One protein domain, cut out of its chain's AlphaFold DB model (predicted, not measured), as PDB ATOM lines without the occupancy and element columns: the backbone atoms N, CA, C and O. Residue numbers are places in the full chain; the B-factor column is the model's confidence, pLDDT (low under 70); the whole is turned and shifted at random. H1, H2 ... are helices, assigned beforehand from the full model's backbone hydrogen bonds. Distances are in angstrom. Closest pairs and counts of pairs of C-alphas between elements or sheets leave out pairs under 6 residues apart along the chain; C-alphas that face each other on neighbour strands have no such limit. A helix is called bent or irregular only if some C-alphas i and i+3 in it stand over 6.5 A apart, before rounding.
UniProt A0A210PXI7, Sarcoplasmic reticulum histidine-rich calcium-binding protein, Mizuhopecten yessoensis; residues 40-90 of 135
ATOM      1  N   LYS A  40     -40.694   0.372  20.594       88.19
ATOM      2  CA  LYS A  40     -39.399   0.853  20.111       88.19
ATOM      3  C   LYS A  40     -39.554   1.767  18.893       88.19
ATOM      4  O   LYS A  40     -40.277   1.443  17.955       88.19
ATOM      5  N   GLY A  41     -38.869   2.910  18.904       85.50
ATOM      6  CA  GLY A  41     -38.958   3.905  17.829       85.50
ATOM      7  C   GLY A  41     -40.270   4.695  17.809       85.50
ATOM      8  O   GLY A  41     -40.443   5.553  16.947       85.50
ATOM      9  N   SER A  42     -41.178   4.442  18.752       92.00
ATOM     10  CA  SER A  42     -42.360   5.266  18.971       92.00
ATOM     11  C   SER A  42     -41.989   6.699  19.326       92.00
ATOM     12  O   SER A  42     -41.042   6.951  20.077       92.00
ATOM     13  N   VAL A  43     -42.807   7.648  18.867       90.81
ATOM     14  CA  VAL A  43     -42.695   9.049  19.294       90.81
ATOM     15  C   VAL A  43     -42.949   9.205  20.798       90.81
ATOM     16  O   VAL A  43     -42.395  10.108  21.423       90.81
ATOM     17  N   CYS A  44     -43.733   8.305  21.395       93.19
ATOM     18  CA  CYS A  44     -44.033   8.320  22.822       93.19
ATOM     19  C   CYS A  44     -42.842   7.918  23.697       93.19
ATOM     20  O   CYS A  44     -42.762   8.366  24.836       93.19
ATOM     21  N   GLY A  45     -41.852   7.196  23.157       89.56
ATOM     22  CA  GLY A  45     -40.597   6.935  23.874       89.56
ATOM     23  C   GLY A  45     -39.851   8.219  24.267       89.56
ATOM     24  O   GLY A  45     -39.092   8.232  25.230       89.56
ATOM     25  N   TYR A  46     -40.119   9.346  23.593       87.81
ATOM     26  CA  TYR A  46     -39.561  10.644  23.981       87.81
ATOM     27  C   TYR A  46     -39.988  11.087  25.394       87.81
ATOM     28  O   TYR A  46     -39.285  11.870  26.033       87.81
ATOM     29  N   CYS A  47     -41.105  10.575  25.912       90.50
ATOM     30  CA  CYS A  47     -41.645  10.983  27.204       90.50
ATOM     31  C   CYS A  47     -40.715  10.675  28.387       90.50
ATOM     32  O   CYS A  47     -40.691  11.428  29.360       90.50
ATOM     33  N   GLU A  48     -39.865   9.652  28.278       86.81
ATOM     34  CA  GLU A  48     -38.836   9.333  29.281       86.81
ATOM     35  C   GLU A  48     -37.808  10.465  29.461       86.81
ATOM     36  O   GLU A  48     -37.194  10.623  30.524       86.81
ATOM     37  N   TYR A  49     -37.646  11.309  28.438       83.25
ATOM     38  CA  TYR A  49     -36.718  12.435  28.452       83.25
ATOM     39  C   TYR A  49     -37.324  13.720  29.023       83.25
ATOM     40  O   TYR A  49     -36.596  14.694  29.227       83.25
ATOM     41  N   CYS A  50     -38.620  13.748  29.346       87.81
ATOM     42  CA  CYS A  50     -39.284  14.955  29.845       87.81
ATOM     43  C   CYS A  50     -38.707  15.462  31.174       87.81
ATOM     44  O   CYS A  50     -38.706  16.665  31.432       87.81
ATOM     45  N   GLN A  51     -38.118  14.581  31.987       83.50
ATOM     46  CA  GLN A  51     -37.391  14.980  33.196       83.50
ATOM     47  C   GLN A  51     -36.221  15.941  32.910       83.50
ATOM     48  O   GLN A  51     -35.947  16.829  33.716       83.50
ATOM     49  N   PHE A  52     -35.578  15.829  31.741       84.94
ATOM     50  CA  PHE A  52     -34.491  16.723  31.335       84.94
ATOM     51  C   PHE A  52     -34.990  18.110  30.921       84.94
ATOM     52  O   PHE A  52     -34.217  19.064  30.961       84.94
ATOM     53  N   CYS A  53     -36.272  18.260  30.577       88.56
ATOM     54  CA  CYS A  53     -36.833  19.554  30.195       88.56
ATOM     55  C   CYS A  53     -36.828  20.562  31.345       88.56
ATOM     56  O   CYS A  53     -36.672  21.753  31.099       88.56
ATOM     57  N   LYS A  54     -36.864  20.100  32.601       86.19
ATOM     58  CA  LYS A  54     -36.679  20.979  33.767       86.19
ATOM     59  C   LYS A  54     -35.305  21.654  33.774       86.19
ATOM     60  O   LYS A  54     -35.184  22.800  34.184       86.19
ATOM     61  N   LEU A  55     -34.279  20.969  33.266       85.19
ATOM     62  CA  LEU A  55     -32.927  21.516  33.151       85.19
ATOM     63  C   LEU A  55     -32.846  22.609  32.075       85.19
ATOM     64  O   LEU A  55     -32.043  23.529  32.178       85.19
ATOM     65  N   CYS A  56     -33.698  22.537  31.049       89.50
ATOM     66  CA  CYS A  56     -33.762  23.549  30.000       89.50
ATOM     67  C   CYS A  56     -34.242  24.908  30.514       89.50
ATOM     68  O   CYS A  56     -33.829  25.930  29.974       89.50
ATOM     69  N   GLU A  57     -35.104  24.921  31.533       86.31
ATOM     70  CA  GLU A  57     -35.655  26.153  32.102       86.31
ATOM     71  C   GLU A  57     -34.620  26.931  32.924       86.31
ATOM     72  O   GLU A  57     -34.657  28.161  32.942       86.31
ATOM     73  N   SER A  58     -33.692  26.234  33.591       85.38
ATOM     74  CA  SER A  58     -32.720  26.850  34.503       85.38
ATOM     75  C   SER A  58     -31.321  27.019  33.912       85.38
ATOM     76  O   SER A  58     -30.643  27.998  34.224       85.38
ATOM     77  N   ASP A  59     -30.879  26.081  33.068       86.94
ATOM     78  CA  ASP A  59     -29.460  25.949  32.719       86.94
ATOM     79  C   ASP A  59     -29.159  26.285  31.254       86.94
ATOM     80  O   ASP A  59     -27.988  26.408  30.892       86.94
ATOM     81  N   CYS A  60     -30.178  26.453  30.406       90.69
ATOM     82  CA  CYS A  60     -30.013  26.740  28.980       90.69
ATOM     83  C   CYS A  60     -30.477  28.170  28.613       90.69
ATOM     84  O   CYS A  60     -31.462  28.654  29.163       90.69
ATOM     85  N   PRO A  61     -29.833  28.840  27.629       90.75
ATOM     86  CA  PRO A  61     -28.649  28.400  26.888       90.75
ATOM     87  C   PRO A  61     -27.362  28.527  27.716       90.75
ATOM     88  O   PRO A  61     -27.222  29.422  28.545       90.75
ATOM     89  N   CYS A  62     -26.386  27.660  27.446       90.88
ATOM     90  CA  CYS A  62     -25.078  27.717  28.089       90.88
ATOM     91  C   CYS A  62     -23.958  27.180  27.194       90.88
ATOM     92  O   CYS A  62     -24.199  26.477  26.210       90.88
ATOM     93  N   GLU A  63     -22.717  27.524  27.541       91.19
ATOM     94  CA  GLU A  63     -21.522  27.087  26.823       91.19
ATOM     95  C   GLU A  63     -20.987  25.770  27.392       91.19
ATOM     96  O   GLU A  63     -20.898  25.578  28.606       91.19
ATOM     97  N   THR A  64     -20.626  24.849  26.499       89.25
ATOM     98  CA  THR A  64     -20.107  23.536  26.890       89.25
ATOM     99  C   THR A  64     -18.708  23.667  27.475       89.25
ATOM    100  O   THR A  64     -17.792  24.137  26.809       89.25
ATOM    101  N   SER A  65     -18.521  23.165  28.692       86.62
ATOM    102  CA  SER A  65     -17.221  23.125  29.362       86.62
ATOM    103  C   SER A  65     -17.090  21.867  30.223       86.62
ATOM    104  O   SER A  65     -18.064  21.145  30.439       86.62
ATOM    105  N   ALA A  66     -15.891  21.615  30.756       85.69
ATOM    106  CA  ALA A  66     -15.669  20.518  31.703       85.69
ATOM    107  C   ALA A  66     -16.520  20.657  32.983       85.69
ATOM    108  O   ALA A  66     -16.906  19.651  33.567       85.69
ATOM    109  N   SER A  67     -16.845  21.888  33.396       87.81
ATOM    110  CA  SER A  67     -17.704  22.157  34.555       87.81
ATOM    111  C   SER A  67     -19.200  22.160  34.228       87.81
ATOM    112  O   SER A  67     -20.010  22.087  35.147       87.81
ATOM    113  N   LYS A  68     -19.576  22.235  32.944       84.56
ATOM    114  CA  LYS A  68     -20.972  22.234  32.474       84.56
ATOM    115  C   LYS A  68     -21.171  21.282  31.284       84.56
ATOM    116  O   LYS A  68     -21.446  21.722  30.162       84.56
ATOM    117  N   PRO A  69     -21.016  19.959  31.487       83.25
ATOM    118  CA  PRO A  69     -21.170  18.977  30.412       83.25
ATOM    119  C   PRO A  69     -22.621  18.857  29.913       83.25
ATOM    120  O   PRO A  69     -22.843  18.496  28.754       83.25
ATOM    121  N   ASN A  70     -23.605  19.212  30.746       82.62
ATOM    122  CA  ASN A  70     -25.034  19.201  30.421       82.62
ATOM    123  C   ASN A  70     -25.419  20.193  29.312       82.62
ATOM    124  O   ASN A  70     -26.405  19.959  28.620       82.62
ATOM    125  N   CYS A  71     -24.623  21.239  29.060       89.31
ATOM    126  CA  CYS A  71     -24.899  22.215  27.997       89.31
ATOM    127  C   CYS A  71     -25.013  21.585  26.601       89.31
ATOM    128  O   CYS A  71     -25.748  22.086  25.748       89.31
ATOM    129  N   LYS A  72     -24.362  20.435  26.365       87.62
ATOM    130  CA  LYS A  72     -24.507  19.665  25.115       87.62
ATOM    131  C   LYS A  72     -25.941  19.187  24.870       87.62
ATOM    132  O   LYS A  72     -26.301  18.914  23.723       87.62
ATOM    133  N   MET A  73     -26.746  19.094  25.926       84.31
ATOM    134  CA  MET A  73     -28.138  18.659  25.876       84.31
ATOM    135  C   MET A  73     -29.097  19.802  25.530       84.31
ATOM    136  O   MET A  73     -30.191  19.528  25.040       84.31
ATOM    137  N   CYS A  74     -28.686  21.072  25.662       90.38
ATOM    138  CA  CYS A  74     -29.555  22.226  25.402       90.38
ATOM    139  C   CYS A  74     -30.141  22.246  23.977       90.38
ATOM    140  O   CYS A  74     -31.254  22.724  23.763       90.38
ATOM    141  N   LYS A  75     -29.445  21.669  22.984       87.94
ATOM    142  CA  LYS A  75     -29.956  21.558  21.601       87.94
ATOM    143  C   LYS A  75     -31.243  20.733  21.479       87.94
ATOM    144  O   LYS A  75     -31.947  20.853  20.474       87.94
ATOM    145  N   TYR A  76     -31.539  19.896  22.471       85.69
ATOM    146  CA  TYR A  76     -32.727  19.053  22.504       85.69
ATOM    147  C   TYR A  76     -33.909  19.711  23.228       85.69
ATOM    148  O   TYR A  76     -35.031  19.241  23.071       85.69
ATOM    149  N   CYS A  77     -33.709  20.843  23.915       90.56
ATOM    150  CA  CYS A  77     -34.782  21.566  24.611       90.56
ATOM    151  C   CYS A  77     -35.925  21.997  23.681       90.56
ATOM    152  O   CYS A  77     -37.076  22.083  24.097       90.56
ATOM    153  N   LYS A  78     -35.639  22.190  22.386       89.75
ATOM    154  CA  LYS A  78     -36.654  22.493  21.367       89.75
ATOM    155  C   LYS A  78     -37.715  21.401  21.192       89.75
ATOM    156  O   LYS A  78     -38.699  21.648  20.509       89.75
ATOM    157  N   PHE A  79     -37.502  20.207  21.741       87.19
ATOM    158  CA  PHE A  79     -38.440  19.089  21.677       87.19
ATOM    159  C   PHE A  79     -39.302  18.958  22.943       87.19
ATOM    160  O   PHE A  79     -40.265  18.202  22.938       87.19
ATOM    161  N   CYS A  80     -39.049  19.758  23.986       89.44
ATOM    162  CA  CYS A  80     -39.798  19.705  25.245       89.44
ATOM    163  C   CYS A  80     -41.293  20.025  25.109       89.44
ATOM    164  O   CYS A  80     -42.082  19.598  25.946       89.44
ATOM    165  N   TYR A  81     -41.717  20.700  24.033       87.50
ATOM    166  CA  TYR A  81     -43.142  20.916  23.754       87.50
ATOM    167  C   TYR A  81     -43.922  19.599  23.582       87.50
ATOM    168  O   TYR A  81     -45.132  19.572  23.806       87.50
ATOM    169  N   LEU A  82     -43.241  18.505  23.209       87.31
ATOM    170  CA  LEU A  82     -43.849  17.181  23.085       87.31
ATOM    171  C   LEU A  82     -44.299  16.628  24.443       87.31
ATOM    172  O   LEU A  82     -45.290  15.907  24.499       87.31
ATOM    173  N   CYS A  83     -43.636  17.011  25.537       88.94
ATOM    174  CA  CYS A  83     -43.993  16.570  26.884       88.94
ATOM    175  C   CYS A  83     -45.388  17.058  27.280       88.94
ATOM    176  O   CYS A  83     -46.284  16.259  27.529       88.94
ATOM    177  N   SER A  84     -45.604  18.372  27.222       83.56
ATOM    178  CA  SER A  84     -46.888  18.975  27.585       83.56
ATOM    179  C   SER A  84     -48.019  18.648  26.606       83.56
ATOM    180  O   SER A  84     -49.182  18.675  26.989       83.56
ATOM    181  N   ALA A  85     -47.702  18.403  25.330       83.81
ATOM    182  CA  ALA A  85     -48.716  18.214  24.291       83.81
ATOM    183  C   ALA A  85     -49.091  16.745  24.057       83.81
ATOM    184  O   ALA A  85     -50.219  16.457  23.661       83.81
ATOM    185  N   VAL A  86     -48.143  15.824  24.241       87.75
ATOM    186  CA  VAL A  86     -48.281  14.432  23.794       87.75
ATOM    187  C   VAL A  86     -48.149  13.467  24.966       87.75
ATOM    188  O   VAL A  86     -48.979  12.571  25.103       87.75
ATOM    189  N   CYS A  87     -47.164  13.669  25.844       89.50
ATOM    190  CA  CYS A  87     -46.847  12.712  26.902       89.50
ATOM    191  C   CYS A  87     -47.917  12.621  27.985       89.50
ATOM    192  O   CYS A  87     -48.362  11.523  28.297       89.50
ATOM    193  N   ASP A  88     -48.384  13.758  28.494       82.25
ATOM    194  CA  ASP A  88     -49.324  13.764  29.623       82.25
ATOM    195  C   ASP A  88     -50.779  13.478  29.206       82.25
ATOM    196  O   ASP A  88     -51.644  13.275  30.053       82.25
ATOM    197  N   THR A  89     -51.081  13.512  27.902       84.56
ATOM    198  CA  THR A  89     -52.468  13.490  27.391       84.56
ATOM    199  C   THR A  89     -52.758  12.346  26.421       84.56
ATOM    200  O   THR A  89     -53.897  11.887  26.355       84.56
ATOM    201  N   VAL A  90     -51.774  11.900  25.635       90.12
ATOM    202  CA  VAL A  90     -52.018  11.008  24.483       90.12
ATOM    203  C   VAL A  90     -51.180   9.738  24.538       90.12
ATOM    204  O   VAL A  90     -51.644   8.673  24.128       90.12
TER     205      VAL A  90
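Overview. This is residues 40 to 90 of the 135 residues of the protein "Sarcoplasmic reticulum histidine-rich calcium-binding protein" of Mizuhopecten yessoensis (UniProt A0A210PXI7). A kinked, irregular helix, H1, runs out along an elongated body, a loop of residues 60 to 68 turns the backbone round at one end, and H2 and then H3 come back past H1. H2 packs on the later part of H1 and H3 on its earlier part, at steep angles. The printed part has 51 residues, with three named helices in the order H1, H2, H3 and no named strand; its class is all helix. It is only just loose, close to compact, with a radius of gyration of the C-alphas of 12.2 A, and the C-alphas span 37 by 22 by 14 A.

Along the chain. Begin at Lys 40 and go on to C-alpha 43 at (-42.695, 9.049, 19.294), where H1 begins. H1 holds residues 43 to 59 and measures 25.3 A from first to last C-alpha, ending at (-29.460, 25.949, 32.719). Look near residue 50 for its kink of 56 degrees; H1 is irregular, with C-alphas 48 and 51 standing 7.0 A apart. After residues 60 to 68, H2 holds residues 69 to 79 and measures 19.4 A. H2 is only just irregular, with C-alphas 75 and 78 standing 6.8 A apart. Past Cys 80, H3 holds residues 81 to 87, measures 9.5 A and ends with C-alpha 87 at (-46.847, 12.712, 26.902). H3 is neither bent nor irregular, but only just: C-alphas 84 and 87 are 6.3 A apart.

Arrangement. Look first at residues 44 to 50 of H1, the part that touches H3; the closest C-alphas are those of Cys 47 and Cys 87, 5.5 A apart. H1 and H3 run opposite ways at a steep tilt of 39 degrees. Farther along, H1 touches H2 with residues 53 to 59 alone, and the closest C-alphas are those of Cys 56 and Cys 77, 5.8 A apart. H1 and H2 run opposite ways at a steep tilt of 58 degrees. H2 and H3 meet only through their link. In H3 every O i to N i+4 pair is within hydrogen-bond range, while H1 has 1 of 13 such pairs and 11 of 14 O i to N i+3 pairs within range, and H2 has 0 of 7 and 6 of 8.

Size, cuts and confidence. The two C-alphas farthest apart are those of Ala 66 and Val 90, 38.3 A. The first and last printed C-alphas, of Lys 40 and Val 90, are 16.8 A apart. The printed part has no cut. The link from H1 to H2 is short, with 9 residues, and the link from H2 to H3 is tight, with 1 residue. The mean pLDDT of the printed part is 87.5, and no printed residue is under 70.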